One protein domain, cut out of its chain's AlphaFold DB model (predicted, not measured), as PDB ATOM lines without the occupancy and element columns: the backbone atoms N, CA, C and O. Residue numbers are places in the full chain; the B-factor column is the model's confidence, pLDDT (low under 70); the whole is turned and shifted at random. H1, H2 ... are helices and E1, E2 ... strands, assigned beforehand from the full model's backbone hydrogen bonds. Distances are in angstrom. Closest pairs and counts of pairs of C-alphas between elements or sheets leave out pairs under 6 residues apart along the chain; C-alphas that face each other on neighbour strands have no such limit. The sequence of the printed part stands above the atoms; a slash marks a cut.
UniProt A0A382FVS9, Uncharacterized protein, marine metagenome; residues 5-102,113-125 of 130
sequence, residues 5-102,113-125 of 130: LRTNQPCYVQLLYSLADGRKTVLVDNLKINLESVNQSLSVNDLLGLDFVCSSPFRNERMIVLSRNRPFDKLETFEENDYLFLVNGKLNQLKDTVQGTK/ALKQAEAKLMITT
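This is residues 5 to 102 and 113 to 125 of the 130 residues of an uncharacterized protein of marine metagenome (UniProt A0A382FVS9). A twisted sheet of four long strands, E2, E1, E3 and E6, runs through the middle of the domain, with the small hairpin E4 and E5 packed on its edge strand E2. Two short helices, H1 and H2, only graze this sheet. The printed part has 111 residues with two named helices and six named strands, in the order E1, E2, H1, E3, E4, E5, H2, E6; both sheets, E2 - E1 - E3 - E6 and E4 - E5, are antiparallel, and the class is mixed, helices and strands. The whole is compact, with a radius of gyration of the C-alphas of 14.1 A, and rounded, spanning 38 by 30 by 25 A.

E1, residues 11 to 18, is an inner strand and forms a hairpin with E2, residues 24 to 33, at an angle of 166 degrees; N 13 and O 31 are 2.8 A apart, within hydrogen-bond range. H1, residues 44 to 48, is near E2 and only grazes the sheet. E3, residues 60 to 68, is the antiparallel neighbour of E1 at 164 degrees, with N 14 and O 66 at 2.8 A. E2, H1 and E3 make a split strand-helix-strand unit, two strands running the same way with E1 between them in the sheet; its crossover is right-handed. E4, residues 77 to 80, and E5, residues 83 to 86, form a hairpin at 139 degrees, with N 78 and O 85 at 2.9 A. The closest C-alphas of E2 and E5 are those of Thr 25 and Phe 85, 4.3 A apart. H2, residues 92 to 98, only grazes the sheet with its residues 94 to 98. E6, residues 116 to 124, is an edge strand antiparallel to E3 at 164 degrees, with N 63 and O 121 at 2.8 A. The closest C-alphas of H2 and E6 are those of Val 98 and Glu 118, 7.5 A apart. E2 and E6 are apart, as are H1 and H2. Every O i to N i+4 pair is within hydrogen-bond range in H1; in H2 1 of 3 is, beside 3 of 4 O i to N i+3 pairs.

E1 begins at C-alpha 11, (-11.857, 1.561, 171.353), and is 22.3 A long. E2 is 22.9 A long, E3 26.2 A and E6 26.5 A. E6 ends at C-alpha 124, (2.831, -10.073, 193.098).

The C-alphas farthest apart are those of Ser 56 and Ala 113, 40.5 A. Residues 103 to 112 are not printed, and C-alphas 102 and 113 are 19.8 A apart across the cut. The link from H1 to E3 is long. Residues 55 to 57 and 88 to 102 have pLDDT under 70.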
ATOM      1  N   LEU A   5     -11.924  -1.699 184.124       89.50
ATOM      2  CA  LEU A   5     -11.397  -0.960 182.993       89.50
ATOM      3  C   LEU A   5     -12.121   0.384 182.882       89.50
ATOM      4  O   LEU A   5     -13.343   0.453 182.991       89.50
ATOM      5  N   ARG A   6     -11.369   1.447 182.598       92.69
ATOM      6  CA  ARG A   6     -11.920   2.735 182.170       92.69
ATOM      7  C   ARG A   6     -11.150   3.242 180.960       92.69
ATOM      8  O   ARG A   6      -9.925   3.333 180.995       92.69
ATOM      9  N   THR A   7     -11.871   3.627 179.914       90.94
ATOM     10  CA  THR A   7     -11.305   4.269 178.721       90.94
ATOM     11  C   THR A   7     -11.911   5.659 178.551       90.94
ATOM     12  O   THR A   7     -12.997   5.939 179.054       90.94
ATOM     13  N   ASN A   8     -11.207   6.565 177.874       92.50
ATOM     14  CA  ASN A   8     -11.676   7.932 177.615       92.50
ATOM     15  C   ASN A   8     -12.148   8.151 176.164       92.50
ATOM     16  O   ASN A   8     -12.575   9.252 175.825       92.50
ATOM     17  N   GLN A   9     -12.055   7.129 175.309       92.31
ATOM     18  CA  GLN A   9     -12.493   7.139 173.912       92.31
ATOM     19  C   GLN A   9     -13.038   5.753 173.532       92.31
ATOM     20  O   GLN A   9     -12.607   4.761 174.130       92.31
ATOM     21  N   PRO A  10     -13.939   5.657 172.535       93.62
ATOM     22  CA  PRO A  10     -14.360   4.373 171.986       93.62
ATOM     23  C   PRO A  10     -13.167   3.626 171.388       93.62
ATOM     24  O   PRO A  10     -12.399   4.188 170.602       93.62
ATOM     25  N   CYS A  11     -13.002   2.363 171.762       93.69
ATOM     26  CA  CYS A  11     -11.857   1.561 171.353       93.69
ATOM     27  C   CYS A  11     -12.156   0.066 171.445       93.69
ATOM     28  O   CYS A  11     -13.180  -0.356 171.973       93.69
ATOM     29  N   TYR A  12     -11.236  -0.727 170.916       93.12
ATOM     30  CA  TYR A  12     -11.166  -2.159 171.155       93.12
ATOM     31  C   TYR A  12     -10.110  -2.405 172.216       93.12
ATOM     32  O   TYR A  12      -9.071  -1.737 172.210       93.12
ATOM     33  N   VAL A  13     -10.371  -3.353 173.110       91.38
ATOM     34  CA  VAL A  13      -9.517  -3.693 174.246       91.38
ATOM     35  C   VAL A  13      -9.125  -5.161 174.168       91.38
ATOM     36  O   VAL A  13      -9.953  -6.024 173.883       91.38
ATOM     37  N   GLN A  14      -7.857  -5.429 174.443       91.06
ATOM     38  CA  GLN A  14      -7.299  -6.763 174.571       91.06
ATOM     39  C   GLN A  14      -6.596  -6.870 175.924       91.06
ATOM     40  O   GLN A  14      -5.828  -5.984 176.308       91.06
ATOM     41  N   LEU A  15      -6.885  -7.942 176.657       89.25
ATOM     42  CA  LEU A  15      -6.347  -8.203 177.985       89.25
ATOM     43  C   LEU A  15      -5.519  -9.481 177.937       89.25
ATOM     44  O   LEU A  15      -6.021 -10.556 177.601       89.25
ATOM     45  N   LEU A  16      -4.252  -9.353 178.300       88.94
ATOM     46  CA  LEU A  16      -3.307 -10.453 178.347       88.94
ATOM     47  C   LEU A  16      -2.830 -10.634 179.778       88.94
ATOM     48  O   LEU A  16      -2.370  -9.681 180.408       88.94
ATOM     49  N   TYR A  17      -2.854 -11.866 180.255       87.69
ATOM     50  CA  TYR A  17      -2.256 -12.224 181.528       87.69
ATOM     51  C   TYR A  17      -0.947 -12.959 181.286       87.69
ATOM     52  O   TYR A  17      -0.904 -13.999 180.639       87.69
ATOM     53  N   SER A  18       0.149 -12.380 181.759       87.19
ATOM     54  CA  SER A  18       1.477 -12.972 181.677       87.19
ATOM     55  C   SER A  18       1.772 -13.666 182.997       87.19
ATOM     56  O   SER A  18       1.921 -13.001 184.026       87.19
ATOM     57  N   LEU A  19       1.912 -14.984 182.923       84.75
ATOM     58  CA  LEU A  19       2.274 -15.836 184.043       84.75
ATOM     59  C   LEU A  19       3.758 -15.656 184.391       84.75
ATOM     60  O   LEU A  19       4.549 -15.111 183.608       84.75
ATOM     61  N   ALA A  20       4.142 -16.152 185.566       82.31
ATOM     62  CA  ALA A  20       5.511 -16.089 186.071       82.31
ATOM     63  C   ALA A  20       6.540 -16.840 185.203       82.31
ATOM     64  O   ALA A  20       7.720 -16.490 185.213       82.31
ATOM     65  N   ASP A  21       6.108 -17.845 184.438       80.56
ATOM     66  CA  ASP A  21       6.941 -18.589 183.482       80.56
ATOM     67  C   ASP A  21       7.132 -17.851 182.137       80.56
ATOM     68  O   ASP A  21       7.834 -18.323 181.243       80.56
ATOM     69  N   GLY A  22       6.520 -16.672 181.986       79.50
ATOM     70  CA  GLY A  22       6.589 -15.842 180.787       79.50
ATOM     71  C   GLY A  22       5.557 -16.186 179.710       79.50
ATOM     72  O   GLY A  22       5.418 -15.397 178.755       79.50
ATOM     73  N   ARG A  23       4.803 -17.288 179.865       84.62
ATOM     74  CA  ARG A  23       3.641 -17.594 179.023       84.62
ATOM     75  C   ARG A  23       2.583 -16.514 179.201       84.62
ATOM     76  O   ARG A  23       2.514 -15.830 180.223       84.62
ATOM     77  N   LYS A  24       1.786 -16.311 178.159       86.69
ATOM     78  CA  LYS A  24       0.716 -15.315 178.145       86.69
ATOM     79  C   LYS A  24      -0.574 -15.997 177.771       86.69
ATOM     80  O   LYS A  24      -0.616 -16.659 176.737       86.69
ATOM     81  N   THR A  25      -1.591 -15.798 178.588       87.31
ATOM     82  CA  THR A  25      -2.955 -16.176 178.264       87.31
ATOM     83  C   THR A  25      -3.749 -14.953 177.821       87.31
ATOM     84  O   THR A  25      -3.532 -13.836 178.299       87.31
ATOM     85  N   VAL A  26      -4.624 -15.166 176.846       88.81
ATOM     86  CA  VAL A  26      -5.577 -14.173 176.366       88.81
ATOM     87  C   VAL A  26      -6.831 -14.311 177.212       88.81
ATOM     88  O   VAL A  26      -7.530 -15.313 177.121       88.81
ATOM     89  N   LEU A  27      -7.100 -13.305 178.036       87.00
ATOM     90  CA  LEU A  27      -8.309 -13.269 178.860       87.00
ATOM     91  C   LEU A  27      -9.446 -12.558 178.137       87.00
ATOM     92  O   LEU A  27     -10.606 -12.930 178.264       87.00
ATOM     93  N   VAL A  28      -9.099 -11.520 177.375       88.25
ATOM     94  CA  VAL A  28     -10.049 -10.735 176.594       88.25
ATOM     95  C   VAL A  28      -9.445 -10.478 175.236       88.25
ATOM     96  O   VAL A  28      -8.350  -9.920 175.146       88.25
ATOM     97  N   ASP A  29     -10.177 -10.833 174.187       89.06
ATOM     98  CA  ASP A  29      -9.810 -10.497 172.822       89.06
ATOM     99  C   ASP A  29     -10.871  -9.593 172.199       89.06
ATOM    100  O   ASP A  29     -12.054  -9.924 172.182       89.06
ATOM    101  N   ASN A  30     -10.438  -8.448 171.667       89.62
ATOM    102  CA  ASN A  30     -11.288  -7.554 170.882       89.62
ATOM    103  C   ASN A  30     -12.564  -7.019 171.569       89.62
ATOM    104  O   ASN A  30     -13.547  -6.709 170.890       89.62
ATOM    105  N   LEU A  31     -12.557  -6.814 172.891       90.81
ATOM    106  CA  LEU A  31     -13.701  -6.224 173.594       90.81
ATOM    107  C   LEU A  31     -13.962  -4.800 173.095       90.81
ATOM    108  O   LEU A  31     -13.118  -3.912 173.229       90.81
ATOM    109  N   LYS A  32     -15.146  -4.573 172.529       92.94
ATOM    110  CA  LYS A  32     -15.545  -3.276 171.987       92.94
ATOM    111  C   LYS A  32     -16.111  -2.380 173.087       92.94
ATOM    112  O   LYS A  32     -17.154  -2.680 173.660       92.94
ATOM    113  N   ILE A  33     -15.471  -1.237 173.310       91.88
ATOM    114  CA  ILE A  33     -15.962  -0.174 174.185       91.88
ATOM    115  C   ILE A  33     -16.648   0.890 173.330       91.88
ATOM    116  O   ILE A  33     -16.013   1.577 172.525       91.88
ATOM    117  N   ASN A  34     -17.965   1.007 173.492       91.56
ATOM    118  CA  ASN A  34     -18.789   1.975 172.772       91.56
ATOM    119  C   ASN A  34     -18.771   3.346 173.460       91.56
ATOM    120  O   ASN A  34     -18.354   3.473 174.608       91.56
ATOM    121  N   LEU A  35     -19.274   4.368 172.761       90.81
ATOM    122  CA  LEU A  35     -19.339   5.745 173.263       90.81
ATOM    123  C   LEU A  35     -20.101   5.869 174.591       90.81
ATOM    124  O   LEU A  35     -19.704   6.656 175.442       90.81
ATOM    125  N   GLU A  36     -21.144   5.063 174.782       91.56
ATOM    126  CA  GLU A  36     -21.967   5.047 175.998       91.56
ATOM    127  C   GLU A  36     -21.190   4.594 177.238       91.56
ATOM    128  O   GLU A  36     -21.478   5.047 178.339       91.56
ATOM    129  N   SER A  37     -20.179   3.741 177.061       87.38
ATOM    130  CA  SER A  37     -19.385   3.157 178.149       87.38
ATOM    131  C   SER A  37     -18.070   3.906 178.396       87.38
ATOM    132  O   SER A  37     -17.295   3.551 179.285       87.38
ATOM    133  N   VAL A  38     -17.790   4.954 177.615       91.06
ATOM    134  CA  VAL A  38     -16.609   5.801 177.803       91.06
ATOM    135  C   VAL A  38     -16.702   6.529 179.144       91.06
ATOM    136  O   VAL A  38     -17.759   7.001 179.550       91.06
ATOM    137  N   ASN A  39     -15.566   6.649 179.831       92.12
ATOM    138  CA  ASN A  39     -15.423   7.210 181.176       92.12
ATOM    139  C   ASN A  39     -16.177   6.471 182.288       92.12
ATOM    140  O   ASN A  39     -16.099   6.905 183.438       92.12
ATOM    141  N   GLN A  40     -16.822   5.349 181.983       91.81
ATOM    142  CA  GLN A  40     -17.409   4.470 182.983       91.81
ATOM    143  C   GLN A  40     -16.372   3.453 183.459       91.81
ATOM    144  O   GLN A  40     -15.451   3.083 182.728       91.81
ATOM    145  N   SER A  41     -16.502   3.044 184.717       91.44
ATOM    146  CA  SER A  41     -15.732   1.935 185.263       91.44
ATOM    147  C   SER A  41     -16.491   0.651 184.956       91.44
ATOM    148  O   SER A  41     -17.622   0.485 185.401       91.44
ATOM    149  N   LEU A  42     -15.891  -0.216 184.148       90.25
ATOM    150  CA  LEU A  42     -16.495  -1.467 183.717       90.25
ATOM    151  C   LEU A  42     -15.799  -2.626 184.419       90.25
ATOM    152  O   LEU A  42     -14.582  -2.769 184.289       90.25
ATOM    153  N   SER A  43     -16.563  -3.447 185.140       90.12
ATOM    154  CA  SER A  43     -16.069  -4.707 185.698       90.12
ATOM    155  C   SER A  43     -15.796  -5.681 184.555       90.12
ATOM    156  O   SER A  43     -16.705  -6.059 183.817       90.12
ATOM    157  N   VAL A  44     -14.533  -6.067 184.378       84.94
ATOM    158  CA  VAL A  44     -14.151  -7.049 183.351       84.94
ATOM    159  C   VAL A  44     -14.738  -8.420 183.690       84.94
ATOM    160  O   VAL A  44     -15.163  -9.141 182.791       84.94
ATOM    161  N   ASN A  45     -14.802  -8.739 184.984       86.38
ATOM    162  CA  ASN A  45     -15.392  -9.964 185.507       86.38
ATOM    163  C   ASN A  45     -16.874 -10.068 185.117       86.38
ATOM    164  O   ASN A  45     -17.270 -11.069 184.526       86.38
ATOM    165  N   ASP A  46     -17.661  -9.008 185.343       86.12
ATOM    166  CA  ASP A  46     -19.100  -9.001 185.030       86.12
ATOM    167  C   ASP A  46     -19.353  -9.052 183.521       86.12
ATOM    168  O   ASP A  46     -20.241  -9.763 183.056       86.12
ATOM    169  N   LEU A  47     -18.554  -8.314 182.740       81.75
ATOM    170  CA  LEU A  47     -18.696  -8.259 181.283       81.75
ATOM    171  C   LEU A  47     -18.465  -9.610 180.605       81.75
ATOM    172  O   LEU A  47     -18.987  -9.838 179.514       81.75
ATOM    173  N   LEU A  48     -17.655 -10.473 181.212       77.75
ATOM    174  CA  LEU A  48     -17.229 -11.733 180.613       77.75
ATOM    175  C   LEU A  48     -17.700 -12.963 181.388       77.75
ATOM    176  O   LEU A  48     -17.401 -14.077 180.970       77.75
ATOM    177  N   GLY A  49     -18.421 -12.772 182.498       79.62
ATOM    178  CA  GLY A  49     -18.818 -13.857 183.396       79.62
ATOM    179  C   GLY A  49     -17.620 -14.665 183.901       79.62
ATOM    180  O   GLY A  49     -17.698 -15.887 183.985       79.62
ATOM    181  N   LEU A  50     -16.493 -13.992 184.152       75.00
ATOM    182  CA  LEU A  50     -15.201 -14.621 184.422       75.00
ATOM    183  C   LEU A  50     -14.799 -14.427 185.887       75.00
ATOM    184  O   LEU A  50     -14.524 -13.307 186.325       75.00
ATOM    185  N   ASP A  51     -14.670 -15.535 186.615       78.75
ATOM    186  CA  ASP A  51     -14.056 -15.559 187.942       78.75
ATOM    187  C   ASP A  51     -12.544 -15.730 187.806       78.75
ATOM    188  O   ASP A  51     -12.002 -16.836 187.808       78.75
ATOM    189  N   PHE A  52     -11.835 -14.609 187.659       76.62
ATOM    190  CA  PHE A  52     -10.385 -14.655 187.522       76.62
ATOM    191  C   PHE A  52      -9.700 -15.077 188.832       76.62
ATOM    192  O   PHE A  52      -9.762 -14.374 189.857       76.62
ATOM    193  N   VAL A  53      -8.968 -16.191 188.753       75.50
ATOM    194  CA  VAL A  53      -8.140 -16.755 189.822       75.50
ATOM    195  C   VAL A  53      -6.703 -16.880 189.318       75.50
ATOM    196  O   VAL A  53      -6.457 -17.477 188.273       75.50
ATOM    197  N   CYS A  54      -5.740 -16.328 190.061       70.31
ATOM    198  CA  CYS A  54      -4.325 -16.525 189.745       70.31
ATOM    199  C   CYS A  54      -3.980 -18.018 189.859       70.31
ATOM    200  O   CYS A  54      -4.376 -18.669 190.829       70.31
ATOM    201  N   SER A  55      -3.203 -18.552 188.917       66.50
ATOM    202  CA  SER A  55      -2.735 -19.941 188.943       66.50
ATOM    203  C   SER A  55      -1.247 -20.029 189.295       66.50
ATOM    204  O   SER A  55      -0.456 -19.135 189.009       66.50
ATOM    205  N   SER A  56      -0.854 -21.117 189.961       63.22
ATOM    206  CA  SER A  56       0.551 -21.393 190.287       63.22
ATOM    207  C   SER A  56       1.373 -21.621 189.000       63.22
ATOM    208  O   SER A  56       0.847 -22.249 188.078       63.22
ATOM    209  N   PRO A  57       2.656 -21.196 188.910       65.44
ATOM    210  CA  PRO A  57       3.507 -20.651 189.974       65.44
ATOM    211  C   PRO A  57       3.293 -19.159 190.267       65.44
ATOM    212  O   PRO A  57       3.511 -18.292 189.425       65.44
ATOM    213  N   PHE A  58       2.995 -18.868 191.532       70.75
ATOM    214  CA  PHE A  58       2.800 -17.526 192.077       70.75
ATOM    215  C   PHE A  58       4.123 -16.771 192.222       70.75
ATOM    216  O   PHE A  58       4.932 -17.106 193.090       70.75
ATOM    217  N   ARG A  59       4.364 -15.765 191.372       74.19
ATOM    218  CA  ARG A  59       5.527 -14.861 191.475       74.19
ATOM    219  C   ARG A  59       5.213 -13.471 190.903       74.19
ATOM    220  O   ARG A  59       4.305 -12.801 191.376       74.19
ATOM    221  N   ASN A  60       5.999 -13.034 189.914       77.69
ATOM    222  CA  ASN A  60       5.882 -11.753 189.231       77.69
ATOM    223  C   ASN A  60       5.012 -11.938 187.994       77.69
ATOM    224  O   ASN A  60       5.509 -12.191 186.895       77.69
ATOM    225  N   GLU A  61       3.713 -11.830 188.202       86.44
ATOM    226  CA  GLU A  61       2.712 -11.910 187.155       86.44
ATOM    227  C   GLU A  61       2.341 -10.489 186.723       86.44
ATOM    228  O   GLU A  61       2.597  -9.497 187.418       86.44
ATOM    229  N   ARG A  62       1.780 -10.351 185.524       86.88
ATOM    230  CA  ARG A  62       1.338  -9.040 185.039       86.88
ATOM    231  C   ARG A  62       0.109  -9.165 184.169       86.88
ATOM    232  O   ARG A  62       0.068  -9.987 183.256       86.88
ATOM    233  N   MET A  63      -0.838  -8.274 184.405       88.12
ATOM    234  CA  MET A  63      -1.900  -7.982 183.460       88.12
ATOM    235  C   MET A  63      -1.412  -6.899 182.503       88.12
ATOM    236  O   MET A  63      -0.886  -5.871 182.934       88.12
ATOM    237  N   ILE A  64      -1.575  -7.129 181.208       89.62
ATOM    238  CA  ILE A  64      -1.274  -6.170 180.152       89.62
ATOM    239  C   ILE A  64      -2.586  -5.867 179.448       89.62
ATOM    240  O   ILE A  64      -3.240  -6.765 178.921       89.62
ATOM    241  N   VAL A  65      -2.958  -4.596 179.442       90.50
ATOM    242  CA  VAL A  65      -4.150  -4.102 178.765       90.50
ATOM    243  C   VAL A  65      -3.704  -3.284 177.573       90.50
ATOM    244  O   VAL A  65      -2.959  -2.316 177.721       90.50
ATOM    245  N   LEU A  66      -4.176  -3.669 176.398       91.19
ATOM    246  CA  LEU A  66      -3.931  -2.973 175.149       91.19
ATOM    247  C   LEU A  66      -5.256  -2.405 174.671       91.19
ATOM    248  O   LEU A  66      -6.285  -3.072 174.729       91.19
ATOM    249  N   SER A  67      -5.239  -1.172 174.183       91.25
ATOM    250  CA  SER A  67      -6.410  -0.570 173.555       91.25
ATOM    251  C   SER A  67      -6.025   0.119 172.263       91.25
ATOM    252  O   SER A  67      -4.965   0.742 172.193       91.25
ATOM    253  N   ARG A  68      -6.871   0.009 171.234       92.44
ATOM    254  CA  ARG A  68      -6.676   0.733 169.974       92.44
ATOM    255  C   ARG A  68      -8.000   1.117 169.318       92.44
ATOM    256  O   ARG A  68      -9.032   0.498 169.561       92.44
ATOM    257  N   ASN A  69      -7.997   2.146 168.474       91.25
ATOM    258  CA  ASN A  69      -9.203   2.629 167.780       91.25
ATOM    259  C   ASN A  69      -9.659   1.742 166.597       91.25
ATOM    260  O   ASN A  69     -10.501   2.159 165.802       91.25
ATOM    261  N   ARG A  70      -9.110   0.528 166.464       89.81
ATOM    262  CA  ARG A  70      -9.451  -0.487 165.455       89.81
ATOM    263  C   ARG A  70      -9.430  -1.888 166.090       89.81
ATOM    264  O   ARG A  70      -8.730  -2.065 167.081       89.81
ATOM    265  N   PRO A  71     -10.143  -2.887 165.551       89.25
ATOM    266  CA  PRO A  71     -10.056  -4.260 166.057       89.25
ATOM    267  C   PRO A  71      -8.618  -4.788 166.018       89.25
ATOM    268  O   PRO A  71      -7.875  -4.416 165.111       89.25
ATOM    269  N   PHE A  72      -8.226  -5.610 166.992       87.31
ATOM    270  CA  PHE A  72      -7.016  -6.433 167.038       87.31
ATOM    271  C   PHE A  72      -7.039  -7.549 166.001       87.31
ATOM    272  O   PHE A  72      -8.089  -8.122 165.708       87.31
ATOM    273  N   ASP A  73      -5.864  -7.862 165.466       86.38
ATOM    274  CA  ASP A  73      -5.671  -9.024 164.611       86.38
ATOM    275  C   ASP A  73      -5.822 -10.301 165.444       86.38
ATOM    276  O   ASP A  73      -5.492 -10.321 166.633       86.38
ATOM    277  N   LYS A  74      -6.343 -11.364 164.825       82.12
ATOM    278  CA  LYS A  74      -6.603 -12.623 165.524       82.12
ATOM    279  C   LYS A  74      -5.301 -13.204 166.070       82.12
ATOM    280  O   LYS A  74      -4.358 -13.445 165.316       82.12
ATOM    281  N   LEU A  75      -5.291 -13.483 167.369       84.50
ATOM    282  CA  LEU A  75      -4.169 -14.125 168.038       84.50
ATOM    283  C   LEU A  75      -4.195 -15.637 167.804       84.50
ATOM    284  O   LEU A  75      -5.232 -16.289 167.930       84.50
ATOM    285  N   GLU A  76      -3.033 -16.203 167.489       84.31
ATOM    286  CA  GLU A  76      -2.856 -17.655 167.467       84.31
ATOM    287  C   GLU A  76      -2.691 -18.167 168.893       84.31
ATOM    288  O   GLU A  76      -1.700 -17.876 169.575       84.31
ATOM    289  N   THR A  77      -3.689 -18.926 169.332       87.81
ATOM    290  CA  THR A  77      -3.774 -19.488 170.673       87.81
ATOM    291  C   THR A  77      -3.922 -21.003 170.631       87.81
ATOM    292  O   THR A  77      -4.350 -21.574 169.628       87.81
ATOM    293  N   PHE A  78      -3.548 -21.648 171.730       88.50
ATOM    294  CA  PHE A  78      -3.855 -23.043 172.014       88.50
ATOM    295  C   PHE A  78      -4.480 -23.142 173.406       88.50
ATOM    296  O   PHE A  78      -4.211 -22.306 174.266       88.50
ATOM    297  N   GLU A  79      -5.329 -24.140 173.612       87.56
ATOM    298  CA  GLU A  79      -6.024 -24.347 174.879       87.56
ATOM    299  C   GLU A  79      -5.193 -25.241 175.808       87.56
ATOM    300  O   GLU A  79      -4.707 -26.297 175.399       87.56
ATOM    301  N   GLU A  80      -5.006 -24.807 177.051       84.75
ATOM    302  CA  GLU A  80      -4.350 -25.574 178.111       84.75
ATOM    303  C   GLU A  80      -4.990 -25.195 179.454       84.75
ATOM    304  O   GLU A  80      -5.014 -24.020 179.815       84.75
ATOM    305  N   ASN A  81      -5.495 -26.178 180.209       78.06
ATOM    306  CA  ASN A  81      -6.142 -25.971 181.516       78.06
ATOM    307  C   ASN A  81      -7.256 -24.899 181.495       78.06
ATOM    308  O   ASN A  81      -7.265 -24.023 182.354       78.06
ATOM    309  N   ASP A  82      -8.141 -24.936 180.492       80.56
ATOM    310  CA  ASP A  82      -9.243 -23.975 180.277       80.56
ATOM    311  C   ASP A  82      -8.806 -22.531 179.948       80.56
ATOM    312  O   ASP A  82      -9.623 -21.610 179.902       80.56
ATOM    313  N   TYR A  83      -7.516 -22.317 179.670       81.00
ATOM    314  CA  TYR A  83      -6.971 -21.027 179.254       81.00
ATOM    315  C   TYR A  83      -6.438 -21.067 177.823       81.00
ATOM    316  O   TYR A  83      -5.797 -22.025 177.390       81.00
ATOM    317  N   LEU A  84      -6.634 -19.965 177.094       87.62
ATOM    318  CA  LEU A  84      -6.069 -19.765 175.762       87.62
ATOM    319  C   LEU A  84      -4.678 -19.146 175.877       87.62
ATOM    320  O   LEU A  84      -4.541 -17.964 176.200       87.62
ATOM    321  N   PHE A  85      -3.638 -19.927 175.613       87.19
ATOM    322  CA  PHE A  85      -2.247 -19.488 175.642       87.19
ATOM    323  C   PHE A  85      -1.754 -19.061 174.267       87.19
ATOM    324  O   PHE A  85      -2.043 -19.693 173.256       87.19
ATOM    325  N   LEU A  86      -0.953 -17.998 174.229       86.62
ATOM    326  CA  LEU A  86      -0.293 -17.542 173.010       86.62
ATOM    327  C   LEU A  86       0.801 -18.513 172.564       86.62
ATOM    328  O   LEU A  86       1.665 -18.905 173.353       86.62
ATOM    329  N   VAL A  87       0.836 -18.818 171.266       83.88
ATOM    330  CA  VAL A  87       1.917 -19.610 170.667       83.88
ATOM    331  C   VAL A  87       3.222 -18.795 170.690       83.88
ATOM    332  O   VAL A  87       3.360 -17.773 170.013       83.88
ATOM    333  N   ASN A  88       4.211 -19.261 171.464       62.84
ATOM    334  CA  ASN A  88       5.453 -18.539 171.803       62.84
ATOM    335  C   ASN A  88       6.337 -18.116 170.600       62.84
ATOM    336  O   ASN A  88       7.268 -17.331 170.771       62.84
ATOM    337  N   GLY A  89       6.040 -18.567 169.375       49.62
ATOM    338  CA  GLY A  89       6.765 -18.206 168.149       49.62
ATOM    339  C   GLY A  89       6.361 -16.873 167.498       49.62
ATOM    340  O   GLY A  89       7.117 -16.349 166.682       49.62
ATOM    341  N   LYS A  90       5.206 -16.286 167.857       51.72
ATOM    342  CA  LYS A  90       4.679 -15.049 167.232       51.72
ATOM    343  C   LYS A  90       4.553 -13.869 168.192       51.72
ATOM    344  O   LYS A  90       3.767 -12.954 167.969       51.72
ATOM    345  N   LEU A  91       5.422 -13.808 169.205       48.94
ATOM    346  CA  LEU A  91       5.531 -12.654 170.110       48.94
ATOM    347  C   LEU A  91       5.798 -11.322 169.371       48.94
ATOM    348  O   LEU A  91       5.595 -10.252 169.935       48.94
ATOM    349  N   ASN A  92       6.237 -11.377 168.107       43.53
ATOM    350  CA  ASN A  92       6.369 -10.209 167.237       43.53
ATOM    351  C   ASN A  92       5.032  -9.489 166.979       43.53
ATOM    352  O   ASN A  92       5.057  -8.276 166.845       43.53
ATOM    353  N   GLN A  93       3.881 -10.174 167.017       49.00
ATOM    354  CA  GLN A  93       2.564  -9.525 166.888       49.00
ATOM    355  C   GLN A  93       2.242  -8.608 168.081       49.00
ATOM    356  O   GLN A  93       1.549  -7.610 167.934       49.00
ATOM    357  N   LEU A  94       2.811  -8.901 169.259       51.53
ATOM    358  CA  LEU A  94       2.740  -8.023 170.431       51.53
ATOM    359  C   LEU A  94       3.840  -6.954 170.441       51.53
ATOM    360  O   LEU A  94       3.729  -5.976 171.179       51.53
ATOM    361  N   LYS A  95       4.925  -7.112 169.663       47.16
ATOM    362  CA  LYS A  95       5.999  -6.103 169.604       47.16
ATOM    363  C   LYS A  95       5.513  -4.803 168.975       47.16
ATOM    364  O   LYS A  95       5.922  -3.747 169.454       47.16
ATOM    365  N   ASP A  96       4.585  -4.879 168.024       45.88
ATOM    366  CA  ASP A  96       3.944  -3.698 167.436       45.88
ATOM    367  C   ASP A  96       3.080  -2.935 168.458       45.88
ATOM    368  O   ASP A  96       2.898  -1.724 168.339       45.88
ATOM    369  N   THR A  97       2.618  -3.608 169.522       46.50
ATOM    370  CA  THR A  97       1.819  -2.984 170.590       46.50
ATOM    371  C   THR A  97       2.635  -2.569 171.823       46.50
ATOM    372  O   THR A  97       2.262  -1.620 172.504       46.50
ATOM    373  N   VAL A  98       3.771  -3.222 172.105       43.75
ATOM    374  CA  VAL A  98       4.585  -2.986 173.322       43.75
ATOM    375  C   VAL A  98       5.784  -2.045 173.086       43.75
ATOM    376  O   VAL A  98       6.261  -1.412 174.028       43.75
ATOM    377  N   GLN A  99       6.290  -1.891 171.853       40.34
ATOM    378  CA  GLN A  99       7.454  -1.023 171.562       40.34
ATOM    379  C   GLN A  99       7.121   0.448 171.251       40.34
ATOM    380  O   GLN A  99       8.008   1.208 170.864       40.34
ATOM    381  N   GLY A 100       5.891   0.905 171.493       38.22
ATOM    382  CA  GLY A 100       5.500   2.303 171.262       38.22
ATOM    383  C   GLY A 100       6.210   3.355 172.134       38.22
ATOM    384  O   GLY A 100       6.004   4.544 171.919       38.22
ATOM    385  N   THR A 101       7.046   2.967 173.108       44.16
ATOM    386  CA  THR A 101       7.682   3.913 174.054       44.16
ATOM    387  C   THR A 101       9.210   3.890 174.101       44.16
ATOM    388  O   THR A 101       9.795   4.717 174.801       44.16
ATOM    389  N   LYS A 102       9.904   3.037 173.334       34.69
ATOM    390  CA  LYS A 102      11.370   3.131 173.192       34.69
ATOM    391  C   LYS A 102      11.797   2.861 171.754       34.69
ATOM    392  O   LYS A 102      11.774   1.726 171.303       34.69
ATOM    393  N   ALA A 113      -3.213   7.520 161.800       76.12
ATOM    394  CA  ALA A 113      -4.577   7.435 162.329       76.12
ATOM    395  C   ALA A 113      -4.758   6.381 163.438       76.12
ATOM    396  O   ALA A 113      -5.828   6.331 164.054       76.12
ATOM    397  N   LEU A 114      -3.761   5.524 163.681       79.75
ATOM    398  CA  LEU A 114      -3.854   4.488 164.703       79.75
ATOM    399  C   LEU A 114      -3.576   5.114 166.073       79.75
ATOM    400  O   LEU A 114      -2.464   5.546 166.368       79.75
ATOM    401  N   LYS A 115      -4.603   5.168 166.920       87.31
ATOM    402  CA  LYS A 115      -4.458   5.557 168.325       87.31
ATOM    403  C   LYS A 115      -4.421   4.291 169.156       87.31
ATOM    404  O   LYS A 115      -5.363   3.502 169.079       87.31
ATOM    405  N   GLN A 116      -3.367   4.127 169.947       89.44
ATOM    406  CA  GLN A 116      -3.203   2.995 170.852       89.44
ATOM    407  C   GLN A 116      -2.712   3.435 172.230       89.44
ATOM    408  O   GLN A 116      -2.018   4.446 172.351       89.44
ATOM    409  N   ALA A 117      -3.069   2.671 173.257       88.94
ATOM    410  CA  ALA A 117      -2.586   2.851 174.619       88.94
ATOM    411  C   ALA A 117      -2.352   1.496 175.294       88.94
ATOM    412  O   ALA A 117      -3.052   0.520 175.011       88.94
ATOM    413  N   GLU A 118      -1.384   1.467 176.206       90.69
ATOM    414  CA  GLU A 118      -1.030   0.301 177.011       90.69
ATOM    415  C   GLU A 118      -1.102   0.666 178.498       90.69
ATOM    416  O   GLU A 118      -0.597   1.709 178.915       90.69
ATOM    417  N   ALA A 119      -1.688  -0.221 179.298       89.62
ATOM    418  CA  ALA A 119      -1.624  -0.178 180.752       89.62
ATOM    419  C   ALA A 119      -1.142  -1.529 181.288       89.62
ATOM    420  O   ALA A 119      -1.419  -2.582 180.714       89.62
ATOM    421  N   LYS A 120      -0.404  -1.499 182.397       89.94
ATOM    422  CA  LYS A 120       0.151  -2.693 183.036       89.94
ATOM    423  C   LYS A 120      -0.215  -2.693 184.509       89.94
ATOM    424  O   LYS A 120       0.015  -1.698 185.192       89.94
ATOM    425  N   LEU A 121      -0.727  -3.818 184.991       87.31
ATOM    426  CA  LEU A 121      -0.921  -4.076 186.412       87.31
ATOM    427  C   LEU A 121       0.026  -5.199 186.818       87.31
ATOM    428  O   LEU A 121      -0.070  -6.314 186.309       87.31
ATOM    429  N   MET A 122       0.962  -4.887 187.710       87.06
ATOM    430  CA  MET A 122       1.849  -5.890 188.292       87.06
ATOM    431  C   MET A 122       1.109  -6.609 189.413       87.06
ATOM    432  O   MET A 122       0.542  -5.960 190.291       87.06
ATOM    433  N   ILE A 123       1.120  -7.937 189.369       83.94
ATOM    434  CA  ILE A 123       0.492  -8.794 190.369       83.94
ATOM    435  C   ILE A 123       1.620  -9.592 191.016       83.94
ATOM    436  O   ILE A 123       2.309 -10.372 190.358       83.94
ATOM    437  N   THR A 124       1.847  -9.340 192.302       81.88
ATOM    438  CA  THR A 124       2.831 -10.073 193.098       81.88
ATOM    439  C   THR A 124       2.083 -10.912 194.109       81.88
ATOM    440  O   THR A 124       1.542 -10.394 195.085       81.88
ATOM    441  N   THR A 125       2.059 -12.214 193.863       77.69
ATOM    442  CA  THR A 125       1.417 -13.164 194.763       77.69
ATOM    443  C   THR A 125       2.445 -13.627 195.795       77.69
ATOM    444  O   THR A 125       3.476 -14.198 195.441       77.69
TER     445      THR A 125